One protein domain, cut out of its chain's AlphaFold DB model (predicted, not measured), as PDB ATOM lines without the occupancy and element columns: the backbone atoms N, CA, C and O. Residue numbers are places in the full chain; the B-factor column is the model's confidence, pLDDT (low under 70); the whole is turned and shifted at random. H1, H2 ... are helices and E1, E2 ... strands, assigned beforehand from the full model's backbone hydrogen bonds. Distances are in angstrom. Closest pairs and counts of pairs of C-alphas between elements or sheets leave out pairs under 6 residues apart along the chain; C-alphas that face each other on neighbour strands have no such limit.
ATOM      1  N   ILE A 133      -1.402  -2.446   4.738       97.44
ATOM      2  CA  ILE A 133      -0.854  -3.361   5.743       97.44
ATOM      3  C   ILE A 133       0.331  -4.104   5.124       97.44
ATOM      4  O   ILE A 133       0.207  -4.733   4.071       97.44
ATOM      5  N   LYS A 134       1.495  -4.015   5.765       96.94
ATOM      6  CA  LYS A 134       2.713  -4.751   5.415       96.94
ATOM      7  C   LYS A 134       2.681  -6.148   6.035       96.94
ATOM      8  O   LYS A 134       2.768  -7.140   5.313       96.94
ATOM      9  N   GLU A 135       2.475  -6.227   7.344       97.38
ATOM     10  CA  GLU A 135       2.337  -7.478   8.093       97.38
ATOM     11  C   GLU A 135       1.231  -7.364   9.143       97.38
ATOM     12  O   GLU A 135       0.988  -6.297   9.694       97.38
ATOM     13  N   GLU A 136       0.588  -8.483   9.451       97.75
ATOM     14  CA  GLU A 136      -0.338  -8.636  10.567       97.75
ATOM     15  C   GLU A 136       0.256  -9.618  11.576       97.75
ATOM     16  O   GLU A 136       0.722 -10.703  11.208       97.75
ATOM     17  N   TRP A 137       0.269  -9.229  12.847       97.44
ATOM     18  CA  TRP A 137       0.780 -10.023  13.951       97.44
ATOM     19  C   TRP A 137      -0.350 -10.361  14.922       97.44
ATOM     20  O   TRP A 137      -1.130  -9.497  15.331       97.44
ATOM     21  N   THR A 138      -0.384 -11.618  15.351       96.44
ATOM     22  CA  THR A 138      -1.323 -12.121  16.358       96.44
ATOM     23  C   THR A 138      -0.582 -12.963  17.384       96.44
ATOM     24  O   THR A 138       0.248 -13.802  17.012       96.44
ATOM     25  N   ALA A 139      -0.891 -12.770  18.661       95.75
ATOM     26  CA  ALA A 139      -0.344 -13.551  19.759       95.75
ATOM     27  C   ALA A 139      -1.255 -13.485  20.996       95.75
ATOM     28  O   ALA A 139      -2.159 -12.653  21.073       95.75
ATOM     29  N   ASP A 140      -0.978 -14.321  21.996       95.06
ATOM     30  CA  ASP A 140      -1.732 -14.367  23.257       95.06
ATOM     31  C   ASP A 140      -1.234 -13.321  24.274       95.06
ATOM     32  O   ASP A 140      -0.819 -13.649  25.396       95.06
ATOM     33  N   TRP A 141      -1.239 -12.040  23.888       95.88
ATOM     34  CA  TRP A 141      -0.786 -10.958  24.764       95.88
ATOM     35  C   TRP A 141      -1.647 -10.856  26.023       95.88
ATOM     36  O   TRP A 141      -2.871 -10.715  25.983       95.88
ATOM     37  N   GLN A 142      -0.973 -10.903  27.170       94.81
ATOM     38  CA  GLN A 142      -1.623 -10.781  28.467       94.81
ATOM     39  C   GLN A 142      -1.915  -9.311  28.796       94.81
ATOM     40  O   GLN A 142      -1.046  -8.461  28.550       94.81
ATOM     41  N   PRO A 143      -3.075  -9.015  29.410       95.75
ATOM     42  CA  PRO A 143      -3.416  -7.665  29.836       95.75
ATOM     43  C   PRO A 143      -2.394  -7.121  30.843       95.75
ATOM     44  O   PRO A 143      -1.746  -7.879  31.571       95.75
ATOM     45  N   ILE A 144      -2.219  -5.802  30.859       93.00
ATOM     46  CA  ILE A 144      -1.162  -5.128  31.635       93.00
ATOM     47  C   ILE A 144      -1.473  -4.940  33.126       93.00
ATOM     48  O   ILE A 144      -0.612  -4.485  33.876       93.00
ATOM     49  N   GLY A 145      -2.653  -5.352  33.582       92.62
ATOM     50  CA  GLY A 145      -3.166  -5.007  34.902       92.62
ATOM     51  C   GLY A 145      -3.912  -3.675  34.861       92.62
ATOM     52  O   GLY A 145      -3.734  -2.874  33.951       92.62
ATOM     53  N   THR A 146      -4.749  -3.430  35.860       93.31
ATOM     54  CA  THR A 146      -5.325  -2.103  36.084       93.31
ATOM     55  C   THR A 146      -5.475  -1.847  37.573       93.31
ATOM     56  O   THR A 146      -5.633  -2.780  38.366       93.31
ATOM     57  N   LYS A 147      -5.400  -0.574  37.959       88.56
ATOM     58  CA  LYS A 147      -5.731  -0.115  39.316       88.56
ATOM     59  C   LYS A 147      -7.140   0.468  39.400       88.56
ATOM     60  O   LYS A 147      -7.601   0.776  40.499       88.56
ATOM     61  N   GLN A 148      -7.807   0.638  38.262       83.62
ATOM     62  CA  GLN A 148      -9.141   1.206  38.200       83.62
ATOM     63  C   GLN A 148     -10.153   0.270  38.869       83.62
ATOM     64  O   GLN A 148     -10.065  -0.958  38.787       83.62
ATOM     65  N   THR A 149     -11.124   0.864  39.561       84.81
ATOM     66  CA  THR A 149     -12.194   0.137  40.252       84.81
ATOM     67  C   THR A 149     -13.556   0.653  39.796       84.81
ATOM     68  O   THR A 149     -13.695   1.821  39.436       84.81
ATOM     69  N   GLY A 150     -14.571  -0.213  39.822       81.38
ATOM     70  CA  GLY A 150     -15.922   0.128  39.367       81.38
ATOM     71  C   GLY A 150     -16.137  -0.109  37.871       81.38
ATOM     72  O   GLY A 150     -15.405  -0.869  37.244       81.38
ATOM     73  N   GLN A 151     -17.193   0.492  37.317       82.44
ATOM     74  CA  GLN A 151     -17.498   0.374  35.892       82.44
ATOM     75  C   GLN A 151     -16.473   1.170  35.081       82.44
ATOM     76  O   GLN A 151     -16.337   2.377  35.276       82.44
ATOM     77  N   HIS A 152     -15.774   0.485  34.178       82.19
ATOM     78  CA  HIS A 152     -14.800   1.105  33.287       82.19
ATOM     79  C   HIS A 152     -15.465   2.110  32.340       82.19
ATOM     80  O   HIS A 152     -16.548   1.860  31.804       82.19
ATOM     81  N   VAL A 153     -14.812   3.258  32.161       81.94
ATOM     82  CA  VAL A 153     -15.199   4.297  31.208       81.94
ATOM     83  C   VAL A 153     -13.946   4.689  30.446       81.94
ATOM     84  O   VAL A 153     -13.057   5.321  31.002       81.94
ATOM     85  N   ASN A 154     -13.905   4.334  29.166       83.38
ATOM     86  CA  ASN A 154     -12.773   4.633  28.304       83.38
ATOM     87  C   ASN A 154     -12.490   6.141  28.238       83.38
ATOM     88  O   ASN A 154     -13.341   6.921  27.800       83.38
ATOM     89  N   SER A 155     -11.283   6.534  28.638       82.81
ATOM     90  CA  SER A 155     -10.790   7.904  28.518       82.81
ATOM     91  C   SER A 155      -9.697   8.014  27.453       82.81
ATOM     92  O   SER A 155      -8.825   7.150  27.331       82.81
ATOM     93  N   TYR A 156      -9.735   9.103  26.687       84.00
ATOM     94  CA  TYR A 156      -8.727   9.456  25.678       84.00
ATOM     95  C   TYR A 156      -7.871  10.654  26.103       84.00
ATOM     96  O   TYR A 156      -7.052  11.137  25.328       84.00
ATOM     97  N   GLU A 157      -8.041  11.122  27.339       84.25
ATOM     98  CA  GLU A 157      -7.225  12.191  27.906       84.25
ATOM     99  C   GLU A 157      -5.815  11.668  28.189       84.25
ATOM    100  O   GLU A 157      -5.657  10.691  28.926       84.25
ATOM    101  N   SER A 158      -4.785  12.335  27.663       80.19
ATOM    102  CA  SER A 158      -3.388  11.871  27.717       80.19
ATOM    103  C   SER A 158      -2.795  11.745  29.129       80.19
ATOM    104  O   SER A 158      -1.722  11.172  29.299       80.19
ATOM    105  N   GLY A 159      -3.474  12.293  30.141       85.31
ATOM    106  CA  GLY A 159      -3.117  12.180  31.559       85.31
ATOM    107  C   GLY A 159      -4.003  11.228  32.367       85.31
ATOM    108  O   GLY A 159      -3.873  11.183  33.586       85.31
ATOM    109  N   SER A 160      -4.933  10.516  31.727       89.00
ATOM    110  CA  SER A 160      -5.793   9.545  32.409       89.00
ATOM    111  C   SER A 160      -5.087   8.213  32.641       89.00
ATOM    112  O   SER A 160      -4.199   7.831  31.876       89.00
ATOM    113  N   ASP A 161      -5.533   7.480  33.664       90.06
ATOM    114  CA  ASP A 161      -5.057   6.118  33.929       90.06
ATOM    115  C   ASP A 161      -5.245   5.222  32.696       90.06
ATOM    116  O   ASP A 161      -4.325   4.517  32.302       90.06
ATOM    117  N   ASP A 162      -6.388   5.334  32.011       91.50
ATOM    118  CA  ASP A 162      -6.674   4.625  30.759       91.50
ATOM    119  C   ASP A 162      -5.644   4.872  29.666       91.50
ATOM    120  O   ASP A 162      -5.227   3.946  28.970       91.50
ATOM    121  N   TRP A 163      -5.251   6.130  29.480       93.25
ATOM    122  CA  TRP A 163      -4.249   6.465  28.482       93.25
ATOM    123  C   TRP A 163      -2.906   5.838  28.837       93.25
ATOM    124  O   TRP A 163      -2.305   5.174  27.994       93.25
ATOM    125  N   ALA A 164      -2.464   5.985  30.088       94.19
ATOM    126  CA  ALA A 164      -1.221   5.381  30.556       94.19
ATOM    127  C   ALA A 164      -1.236   3.851  30.389       94.19
ATOM    128  O   ALA A 164      -0.276   3.272  29.886       94.19
ATOM    129  N   GLU A 165      -2.350   3.202  30.723       95.56
ATOM    130  CA  GLU A 165      -2.530   1.759  30.584       95.56
ATOM    131  C   GLU A 165      -2.521   1.297  29.111       95.56
ATOM    132  O   GLU A 165      -1.910   0.271  28.797       95.56
ATOM    133  N   LYS A 166      -3.107   2.066  28.180       95.50
ATOM    134  CA  LYS A 166      -3.001   1.797  26.731       95.50
ATOM    135  C   LYS A 166      -1.563   1.912  26.240       95.50
ATOM    136  O   LYS A 166      -1.094   1.019  25.537       95.50
ATOM    137  N   ILE A 167      -0.851   2.979  26.616       96.94
ATOM    138  CA  ILE A 167       0.556   3.165  26.226       96.94
ATOM    139  C   ILE A 167       1.426   2.033  26.786       96.94
ATOM    140  O   ILE A 167       2.251   1.490  26.051       96.94
ATOM    141  N   ALA A 168       1.192   1.600  28.026       96.81
ATOM    142  CA  ALA A 168       1.878   0.456  28.619       96.81
ATOM    143  C   ALA A 168       1.594  -0.859  27.864       96.81
ATOM    144  O   ALA A 168       2.519  -1.630  27.593       96.81
ATOM    145  N   ALA A 169       0.340  -1.114  27.464       97.12
ATOM    146  CA  ALA A 169      -0.019  -2.276  26.645       97.12
ATOM    147  C   ALA A 169       0.684  -2.266  25.281       97.12
ATOM    148  O   ALA A 169       1.232  -3.289  24.854       97.12
ATOM    149  N   ILE A 170       0.734  -1.102  24.631       97.62
ATOM    150  CA  ILE A 170       1.419  -0.899  23.352       97.62
ATOM    151  C   ILE A 170       2.925  -1.142  23.498       97.62
ATOM    152  O   ILE A 170       3.497  -1.942  22.758       97.62
ATOM    153  N   ALA A 171       3.559  -0.504  24.481       97.38
ATOM    154  CA  ALA A 171       4.991  -0.611  24.738       97.38
ATOM    155  C   ALA A 171       5.411  -2.059  25.020       97.38
ATOM    156  O   ALA A 171       6.357  -2.568  24.415       97.38
ATOM    157  N   LYS A 172       4.648  -2.763  25.868       96.31
ATOM    158  CA  LYS A 172       4.856  -4.186  26.158       96.31
ATOM    159  C   LYS A 172       4.715  -5.049  24.905       96.31
ATOM    160  O   LYS A 172       5.508  -5.963  24.710       96.31
ATOM    161  N   THR A 173       3.729  -4.758  24.057       96.31
ATOM    162  CA  THR A 173       3.473  -5.519  22.825       96.31
ATOM    163  C   THR A 173       4.607  -5.368  21.815       96.31
ATOM    164  O   THR A 173       5.088  -6.362  21.276       96.31
ATOM    165  N   LEU A 174       5.063  -4.135  21.589       95.75
ATOM    166  CA  LEU A 174       6.156  -3.832  20.663       95.75
ATOM    167  C   LEU A 174       7.544  -4.084  21.273       95.75
ATOM    168  O   LEU A 174       8.547  -3.973  20.576       95.75
ATOM    169  N   THR A 175       7.613  -4.452  22.556       95.25
ATOM    170  CA  THR A 175       8.865  -4.652  23.305       95.25
ATOM    171  C   THR A 175       9.766  -3.407  23.255       95.25
ATOM    172  O   THR A 175      10.978  -3.488  23.066       95.25
ATOM    173  N   ILE A 176       9.160  -2.232  23.430       95.38
ATOM    174  CA  ILE A 176       9.843  -0.932  23.497       95.38
ATOM    175  C   ILE A 176       9.555  -0.243  24.834       95.38
ATOM    176  O   ILE A 176       8.634  -0.615  25.558       95.38
ATOM    177  N   SER A 177      10.347   0.772  25.176       96.38
ATOM    178  CA  SER A 177      10.055   1.626  26.334       96.38
ATOM    179  C   SER A 177       8.783   2.444  26.095       96.38
ATOM    180  O   SER A 177       8.611   2.983  25.003       96.38
ATOM    181  N   GLU A 178       7.949   2.633  27.122       95.38
ATOM    182  CA  GLU A 178       6.777   3.528  27.075       95.38
ATOM    183  C   GLU A 178       7.156   4.950  26.642       95.38
ATOM    184  O   GLU A 178       6.471   5.580  25.842       95.38
ATOM    185  N   THR A 179       8.313   5.437  27.096       96.31
ATOM    186  CA  THR A 179       8.836   6.755  26.708       96.31
ATOM    187  C   THR A 179       9.250   6.835  25.241       96.31
ATOM    188  O   THR A 179       9.342   7.942  24.708       96.31
ATOM    189  N   ASN A 180       9.485   5.689  24.597       97.19
ATOM    190  CA  ASN A 180       9.849   5.572  23.190       97.19
ATOM    191  C   ASN A 180       8.626   5.377  22.278       97.19
ATOM    192  O   ASN A 180       8.787   5.271  21.070       97.19
ATOM    193  N   VAL A 181       7.407   5.345  22.823       97.25
ATOM    194  CA  VAL A 181       6.181   5.296  22.019       97.25
ATOM    195  C   VAL A 181       5.856   6.708  21.524       97.25
ATOM    196  O   VAL A 181       5.543   7.600  22.315       97.25
ATOM    197  N   GLN A 182       5.921   6.927  20.213       96.81
ATOM    198  CA  GLN A 182       5.313   8.077  19.550       96.81
ATOM    199  C   GLN A 182       3.868   7.727  19.215       96.81
ATOM    200  O   GLN A 182       3.607   6.833  18.417       96.81
ATOM    201  N   THR A 183       2.919   8.433  19.822       96.56
ATOM    202  CA  THR A 183       1.496   8.243  19.524       96.56
ATOM    203  C   THR A 183       1.072   9.217  18.436       96.56
ATOM    204  O   THR A 183       1.219  10.424  18.617       96.56
ATOM    205  N   TRP A 184       0.553   8.704  17.321       96.62
ATOM    206  CA  TRP A 184      -0.021   9.525  16.250       96.62
ATOM    207  C   TRP A 184      -1.504   9.759  16.494       96.62
ATOM    208  O   TRP A 184      -1.984  10.888  16.470       96.62
ATOM    209  N   TYR A 185      -2.231   8.681  16.784       95.75
ATOM    210  CA  TYR A 185      -3.667   8.751  16.990       95.75
ATOM    211  C   TYR A 185      -4.164   7.577  17.826       95.75
ATOM    212  O   TYR A 185      -3.711   6.448  17.633       95.75
ATOM    213  N   ILE A 186      -5.112   7.835  18.727       94.69
ATOM    214  CA  ILE A 186      -5.866   6.797  19.435       94.69
ATOM    215  C   ILE A 186      -7.350   7.078  19.237       94.69
ATOM    216  O   ILE A 186      -7.831   8.156  19.581       94.69
ATOM    217  N   GLU A 187      -8.070   6.100  18.701       92.50
ATOM    218  CA  GLU A 187      -9.504   6.181  18.433       92.50
ATOM    219  C   GLU A 187     -10.288   5.059  19.108       92.50
ATOM    220  O   GLU A 187      -9.728   4.119  19.680       92.50
ATOM    221  N   ASN A 188     -11.612   5.197  19.088       91.19
ATOM    222  CA  ASN A 188     -12.517   4.187  19.614       91.19
ATOM    223  C   ASN A 188     -12.546   2.970  18.693       91.19
ATOM    224  O   ASN A 188     -12.588   3.113  17.472       91.19
ATOM    225  N   GLY A 189     -12.504   1.781  19.290       86.44
ATOM    226  CA  GLY A 189     -12.666   0.539  18.549       86.44
ATOM    227  C   GLY A 189     -14.136   0.219  18.275       86.44
ATOM    228  O   GLY A 189     -15.022   1.068  18.389       86.44
ATOM    229  N   VAL A 190     -14.395  -1.030  17.890       80.75
ATOM    230  CA  VAL A 190     -15.738  -1.497  17.505       80.75
ATOM    231  C   VAL A 190     -16.654  -1.605  18.732       80.75
ATOM    232  O   VAL A 190     -17.821  -1.210  18.684       80.75
ATOM    233  N   GLY A 191     -16.128  -2.106  19.849       73.81
ATOM    234  CA  GLY A 191     -16.785  -2.151  21.147       73.81
ATOM    235  C   GLY A 191     -16.827  -0.771  21.793       73.81
ATOM    236  O   GLY A 191     -15.800  -0.199  22.156       73.81
ATOM    237  N   SER A 192     -18.040  -0.232  21.951       68.00
ATOM    238  CA  SER A 192     -18.287   1.090  22.538       68.00
ATOM    239  C   SER A 192     -17.686   1.214  23.942       68.00
ATOM    240  O   SER A 192     -18.306   0.818  24.926       68.00
ATOM    241  N   GLY A 193     -16.488   1.796  24.035       73.88
ATOM    242  CA  GLY A 193     -15.794   2.033  25.302       73.88
ATOM    243  C   GLY A 193     -15.036   0.828  25.869       73.88
ATOM    244  O   GLY A 193     -14.389   0.977  26.895       73.88
ATOM    245  N   SER A 194     -15.060  -0.335  25.225       88.12
ATOM    246  CA  SER A 194     -14.208  -1.475  25.604       88.12
ATOM    247  C   SER A 194     -13.011  -1.643  24.684       88.12
ATOM    248  O   SER A 194     -12.091  -2.374  25.029       88.12
ATOM    249  N   ASP A 195     -13.007  -0.968  23.537       93.00
ATOM    250  CA  ASP A 195     -12.016  -1.191  22.498       93.00
ATOM    251  C   ASP A 195     -11.317   0.128  22.148       93.00
ATOM    252  O   ASP A 195     -11.896   1.219  22.220       93.00
ATOM    253  N   ALA A 196     -10.060   0.041  21.734       94.81
ATOM    254  CA  ALA A 196      -9.307   1.174  21.223       94.81
ATOM    255  C   ALA A 196      -8.413   0.746  20.061       94.81
ATOM    256  O   ALA A 196      -7.942  -0.387  19.997       94.81
ATOM    257  N   ILE A 197      -8.161   1.674  19.143       96.75
ATOM    258  CA  ILE A 197      -7.202   1.484  18.057       96.75
ATOM    259  C   ILE A 197      -6.149   2.571  18.198       96.75
ATOM    260  O   ILE A 197      -6.485   3.753  18.237       96.75
ATOM    261  N   ALA A 198      -4.883   2.179  18.292       97.12
ATOM    262  CA  ALA A 198      -3.766   3.103  18.434       97.12
ATOM    263  C   ALA A 198      -2.828   2.983  17.235       97.12
ATOM    264  O   ALA A 198      -2.355   1.893  16.927       97.12
ATOM    265  N   THR A 199      -2.542   4.104  16.578       98.00
ATOM    266  CA  THR A 199      -1.494   4.205  15.557       98.00
ATOM    267  C   THR A 199      -0.279   4.877  16.178       98.00
ATOM    268  O   THR A 199      -0.372   5.998  16.688       98.00
ATOM    269  N   VAL A 200       0.851   4.175  16.178       98.12
ATOM    270  CA  VAL A 200       2.074   4.569  16.884       98.12
ATOM    271  C   VAL A 200       3.315   4.251  16.057       98.12
ATOM    272  O   VAL A 200       3.292   3.349  15.223       98.12
ATOM    273  N   SER A 201       4.414   4.937  16.350       98.00
ATOM    274  CA  SER A 201       5.757   4.561  15.896       98.00
ATOM    275  C   SER A 201       6.723   4.561  17.085       98.00
ATOM    276  O   SER A 201       6.477   5.255  18.075       98.00
ATOM    277  N   PRO A 202       7.839   3.824  17.041       97.69
ATOM    278  CA  PRO A 202       8.970   4.091  17.921       97.69
ATOM    279  C   PRO A 202       9.546   5.487  17.625       97.69
ATOM    280  O   PRO A 202       9.700   5.853  16.463       97.69
ATOM    281  N   LYS A 203       9.889   6.280  18.646       96.38
ATOM    282  CA  LYS A 203      10.477   7.625  18.441       96.38
ATOM    283  C   LYS A 203      11.847   7.572  17.769       96.38
ATOM    284  O   LYS A 203      12.239   8.514  17.096       96.38
ATOM    285  N   ASP A 204      12.581   6.480  17.953       95.69
ATOM    286  CA  ASP A 204      13.857   6.225  17.284       95.69
ATOM    287  C   ASP A 204      13.694   5.731  15.835       95.69
ATOM    288  O   ASP A 204      14.682   5.679  15.102       95.69
ATOM    289  N   LYS A 205      12.472   5.372  15.416       94.31
ATOM    290  CA  LYS A 205      12.144   4.842  14.083       94.31
ATOM    291  C   LYS A 205      10.756   5.301  13.641       94.31
ATOM    292  O   LYS A 205       9.831   4.501  13.532       94.31
ATOM    293  N   GLU A 206      10.600   6.598  13.385       91.88
ATOM    294  CA  GLU A 206       9.288   7.174  13.050       91.88
ATOM    295  C   GLU A 206       8.662   6.587  11.770       91.88
ATOM    296  O   GLU A 206       7.433   6.548  11.658       91.88
ATOM    297  N   ASP A 207       9.491   6.087  10.848       93.94
ATOM    298  CA  ASP A 207       9.055   5.422   9.616       93.94
ATOM    299  C   ASP A 207       8.395   4.051   9.875       93.94
ATOM    300  O   ASP A 207       7.536   3.625   9.100       93.94
ATOM    301  N   ASP A 208       8.720   3.385  10.990       96.25
ATOM    302  CA  ASP A 208       8.110   2.113  11.387       96.25
ATOM    303  C   ASP A 208       6.776   2.385  12.098       96.25
ATOM    304  O   ASP A 208       6.734   2.680  13.295       96.25
ATOM    305  N   THR A 209       5.667   2.290  11.361       97.75
ATOM    306  CA  THR A 209       4.326   2.580  11.893       97.75
ATOM    307  C   THR A 209       3.544   1.307  12.190       97.75
ATOM    308  O   THR A 209       3.412   0.423  11.343       97.75
ATOM    309  N   TYR A 210       2.948   1.252  13.379       98.19
ATOM    310  CA  TYR A 210       2.150   0.134  13.865       98.19
ATOM    311  C   TYR A 210       0.747   0.599  14.239       98.19
ATOM    312  O   TYR A 210       0.572   1.608  14.926       98.19
ATOM    313  N   ARG A 211      -0.259  -0.180  13.849       98.19
ATOM    314  CA  ARG A 211      -1.635  -0.045  14.315       98.19
ATOM    315  C   ARG A 211      -1.975  -1.199  15.245       98.19
ATOM    316  O   ARG A 211      -1.970  -2.356  14.838       98.19
ATOM    317  N   LEU A 212      -2.269  -0.880  16.498       97.94
ATOM    318  CA  LEU A 212      -2.596  -1.847  17.536       97.94
ATOM    319  C   LEU A 212      -4.083  -1.787  17.853       97.94
ATOM    320  O   LEU A 212      -4.643  -0.708  18.050       97.94
ATOM    321  N   TYR A 213      -4.692  -2.962  17.933       97.25
ATOM    322  CA  TYR A 213      -6.075  -3.156  18.342       97.25
ATOM    323  C   TYR A 213      -6.070  -3.603  19.793       97.25
ATOM    324  O   TYR A 213      -5.447  -4.611  20.128       97.25
ATOM    325  N   LEU A 214      -6.714  -2.822  20.648       96.50
ATOM    326  CA  LEU A 214      -6.698  -2.984  22.089       96.50
ATOM    327  C   LEU A 214      -8.110  -3.290  22.579       96.50
ATOM    328  O   LEU A 214      -9.058  -2.620  22.170       96.50
ATOM    329  N   SER A 215      -8.217  -4.220  23.521       95.31
ATOM    330  CA  SER A 215      -9.456  -4.519  24.237       95.31
ATOM    331  C   SER A 215      -9.249  -4.414  25.739       95.31
ATOM    332  O   SER A 215      -8.230  -4.843  26.292       95.31
ATOM    333  N   TRP A 216     -10.250  -3.872  26.415       94.94
ATOM    334  CA  TRP A 216     -10.343  -3.837  27.860       94.94
ATOM    335  C   TRP A 216     -10.789  -5.195  28.392       94.94
ATOM    336  O   TRP A 216     -11.790  -5.764  27.950       94.94
ATOM    337  N   VAL A 217     -10.076  -5.707  29.392       93.75
ATOM    338  CA  VAL A 217     -10.498  -6.888  30.143       93.75
ATOM    339  C   VAL A 217     -10.828  -6.468  31.567       93.75
ATOM    340  O   VAL A 217      -9.958  -5.977  32.287       93.75
ATOM    341  N   ASP A 218     -12.079  -6.692  31.983       91.38
ATOM    342  CA  ASP A 218     -12.572  -6.257  33.294       91.38
ATOM    343  C   ASP A 218     -11.631  -6.684  34.428       91.38
ATOM    344  O   ASP A 218     -11.236  -7.852  34.524       91.38
ATOM    345  N   LYS A 219     -11.243  -5.709  35.261       90.56
ATOM    346  CA  LYS A 219     -10.303  -5.838  36.393       90.56
ATOM    347  C   LYS A 219      -8.897  -6.337  36.039       90.56
ATOM    348  O   LYS A 219      -8.080  -6.526  36.938       90.56
ATOM    349  N   LYS A 220      -8.598  -6.565  34.760       93.38
ATOM    350  CA  LYS A 220      -7.279  -6.993  34.280       93.38
ATOM    351  C   LYS A 220      -6.590  -5.926  33.439       93.38
ATOM    352  O   LYS A 220      -5.380  -6.017  33.295       93.38
ATOM    353  N   GLY A 221      -7.314  -4.933  32.933       94.81
ATOM    354  CA  GLY A 221      -6.760  -3.816  32.174       94.81
ATOM    355  C   GLY A 221      -6.721  -4.056  30.668       94.81
ATOM    356  O   GLY A 221      -7.290  -5.023  30.152       94.81
ATOM    357  N   TRP A 222      -6.032  -3.160  29.965       95.75
ATOM    358  CA  TRP A 222      -5.882  -3.199  28.512       95.75
ATOM    359  C   TRP A 222      -4.963  -4.340  28.052       95.75
ATOM    360  O   TRP A 222      -3.910  -4.599  28.645       95.75
ATOM    361  N   LYS A 223      -5.349  -5.004  26.958       95.50
ATOM    362  CA  LYS A 223      -4.508  -5.945  26.201       95.50
ATOM    363  C   LYS A 223      -4.542  -5.627  24.715       95.50
ATOM    364  O   LYS A 223      -5.521  -5.064  24.236       95.50
ATOM    365  N   THR A 224      -3.512  -6.054  23.995       97.25
ATOM    366  CA  THR A 224      -3.500  -6.031  22.530       97.25
ATOM    367  C   THR A 224      -4.084  -7.329  21.983       97.25
ATOM    368  O   THR A 224      -3.749  -8.409  22.463       97.25
ATOM    369  N   ASP A 225      -4.932  -7.228  20.969       96.19
ATOM    370  CA  ASP A 225      -5.511  -8.368  20.251       96.19
ATOM    371  C   ASP A 225      -4.791  -8.639  18.935       96.19
ATOM    372  O   ASP A 225      -4.641  -9.786  18.514       96.19
ATOM    373  N   LYS A 226      -4.357  -7.566  18.272       96.94
ATOM    374  CA  LYS A 226      -3.792  -7.603  16.927       96.94
ATOM    375  C   LYS A 226      -2.866  -6.418  16.706       96.94
ATOM    376  O   LYS A 226      -3.138  -5.322  17.199       96.94
ATOM    377  N   VAL A 227      -1.816  -6.628  15.921       98.19
ATOM    378  CA  VAL A 227      -0.937  -5.560  15.434       98.19
ATOM    379  C   VAL A 227      -0.882  -5.622  13.915       98.19
ATOM    380  O   VAL A 227      -0.725  -6.694  13.345       98.19
ATOM    381  N   GLU A 228      -0.990  -4.476  13.262       98.19
ATOM    382  CA  GLU A 228      -0.716  -4.307  11.839       98.19
ATOM    383  C   GLU A 228       0.511  -3.405  11.690       98.19
ATOM    384  O   GLU A 228       0.507  -2.267  12.154       98.19
ATOM    385  N   GLU A 229       1.566  -3.896  11.049       97.88
ATOM    386  CA  GLU A 229       2.658  -3.053  10.565       97.88
ATOM    387  C   GLU A 229       2.200  -2.398   9.258       97.88
ATOM    388  O   GLU A 229       1.755  -3.091   8.338       97.88
ATOM    389  N   LEU A 230       2.266  -1.071   9.170       97.88
ATOM    390  CA  LEU A 230       1.755  -0.312   8.030       97.88
ATOM    391  C   LEU A 230       2.858  -0.026   7.006       97.88
ATOM    392  O   LEU A 230       4.025   0.132   7.353       97.88
ATOM    393  N   LYS A 231       2.488   0.071   5.724       96.69
ATOM    394  CA  LYS A 231       3.415   0.483   4.651       96.69
ATOM    395  C   LYS A 231       3.709   1.983   4.715       96.69
ATOM    396  O   LYS A 231       4.815   2.409   4.402       96.69
TER     397      LYS A 231
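Overview. This is residues 133 to 231 of the 236 residues of the protein "DUF1510 domain-containing protein" of Brochothrix thermosphacta (UniProt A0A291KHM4). One strongly twisted sheet of five strands curls round a single helix, H1, which packs on one face of the sheet. A long loop, residues 139 to 160, leaves edge strand E1 and reaches out at Gly 150 before returning to H1. The printed part has 99 residues, in the order E1 H1 E2 E3 E4 E5; the sheet runs E1 E5 E4 E3 E2, antiparallel throughout, and the class is mixed, helices and strands. It is compact, with a radius of gyration of the C-alphas of 12.6 A, and elongated in outline, spanning 39 by 24 by 20 A.

Along the chain. Find C-alpha 133 at (-0.854, -3.361, 5.743), where E1 begins; it runs to residue 138. H1, residues 161 to 174, measures 20.0 A from C-alpha 161 at (-5.057, 6.118, 33.929). Next come E2, residues 181 to 188, E3, residues 195 to 202, 22.1 A, and E4, residues 210 to 217, 21.8 A. E5, residues 221 to 230, 25.8 A, ends at C-alpha 230, (1.755, -0.312, 8.030).

Arrangement. Start at edge strand E1: N 137 and O 227 of E5 are 2.8 A apart. E2 to E5 form a meander, each strand the antiparallel neighbour of the one before; look for N 213 and O 226 at 2.9 A between E4 and E5, N 198 and O 212 at 2.9 A between E3 and E4, and N 199 and O 185 at 2.8 A between E2 and E3. E2 bends by 70 degrees at residue 184, and E5 by 55 degrees at residue 226. H1 is on the sheet, two layers with the helix on one face; its closest C-alphas to E5 are Ala 169 and Lys 223, 5.8 A. In H1 every O i to N i+4 pair is within hydrogen-bond range.

Size, cuts and confidence. The C-alphas farthest apart are those of Gly 150 and Lys 231, 39.7 A. The printed part has no cut; the link from E1 to H1 is long, 22 residues. Mean pLDDT of the printed part is 93.0, with residue 192 under 70.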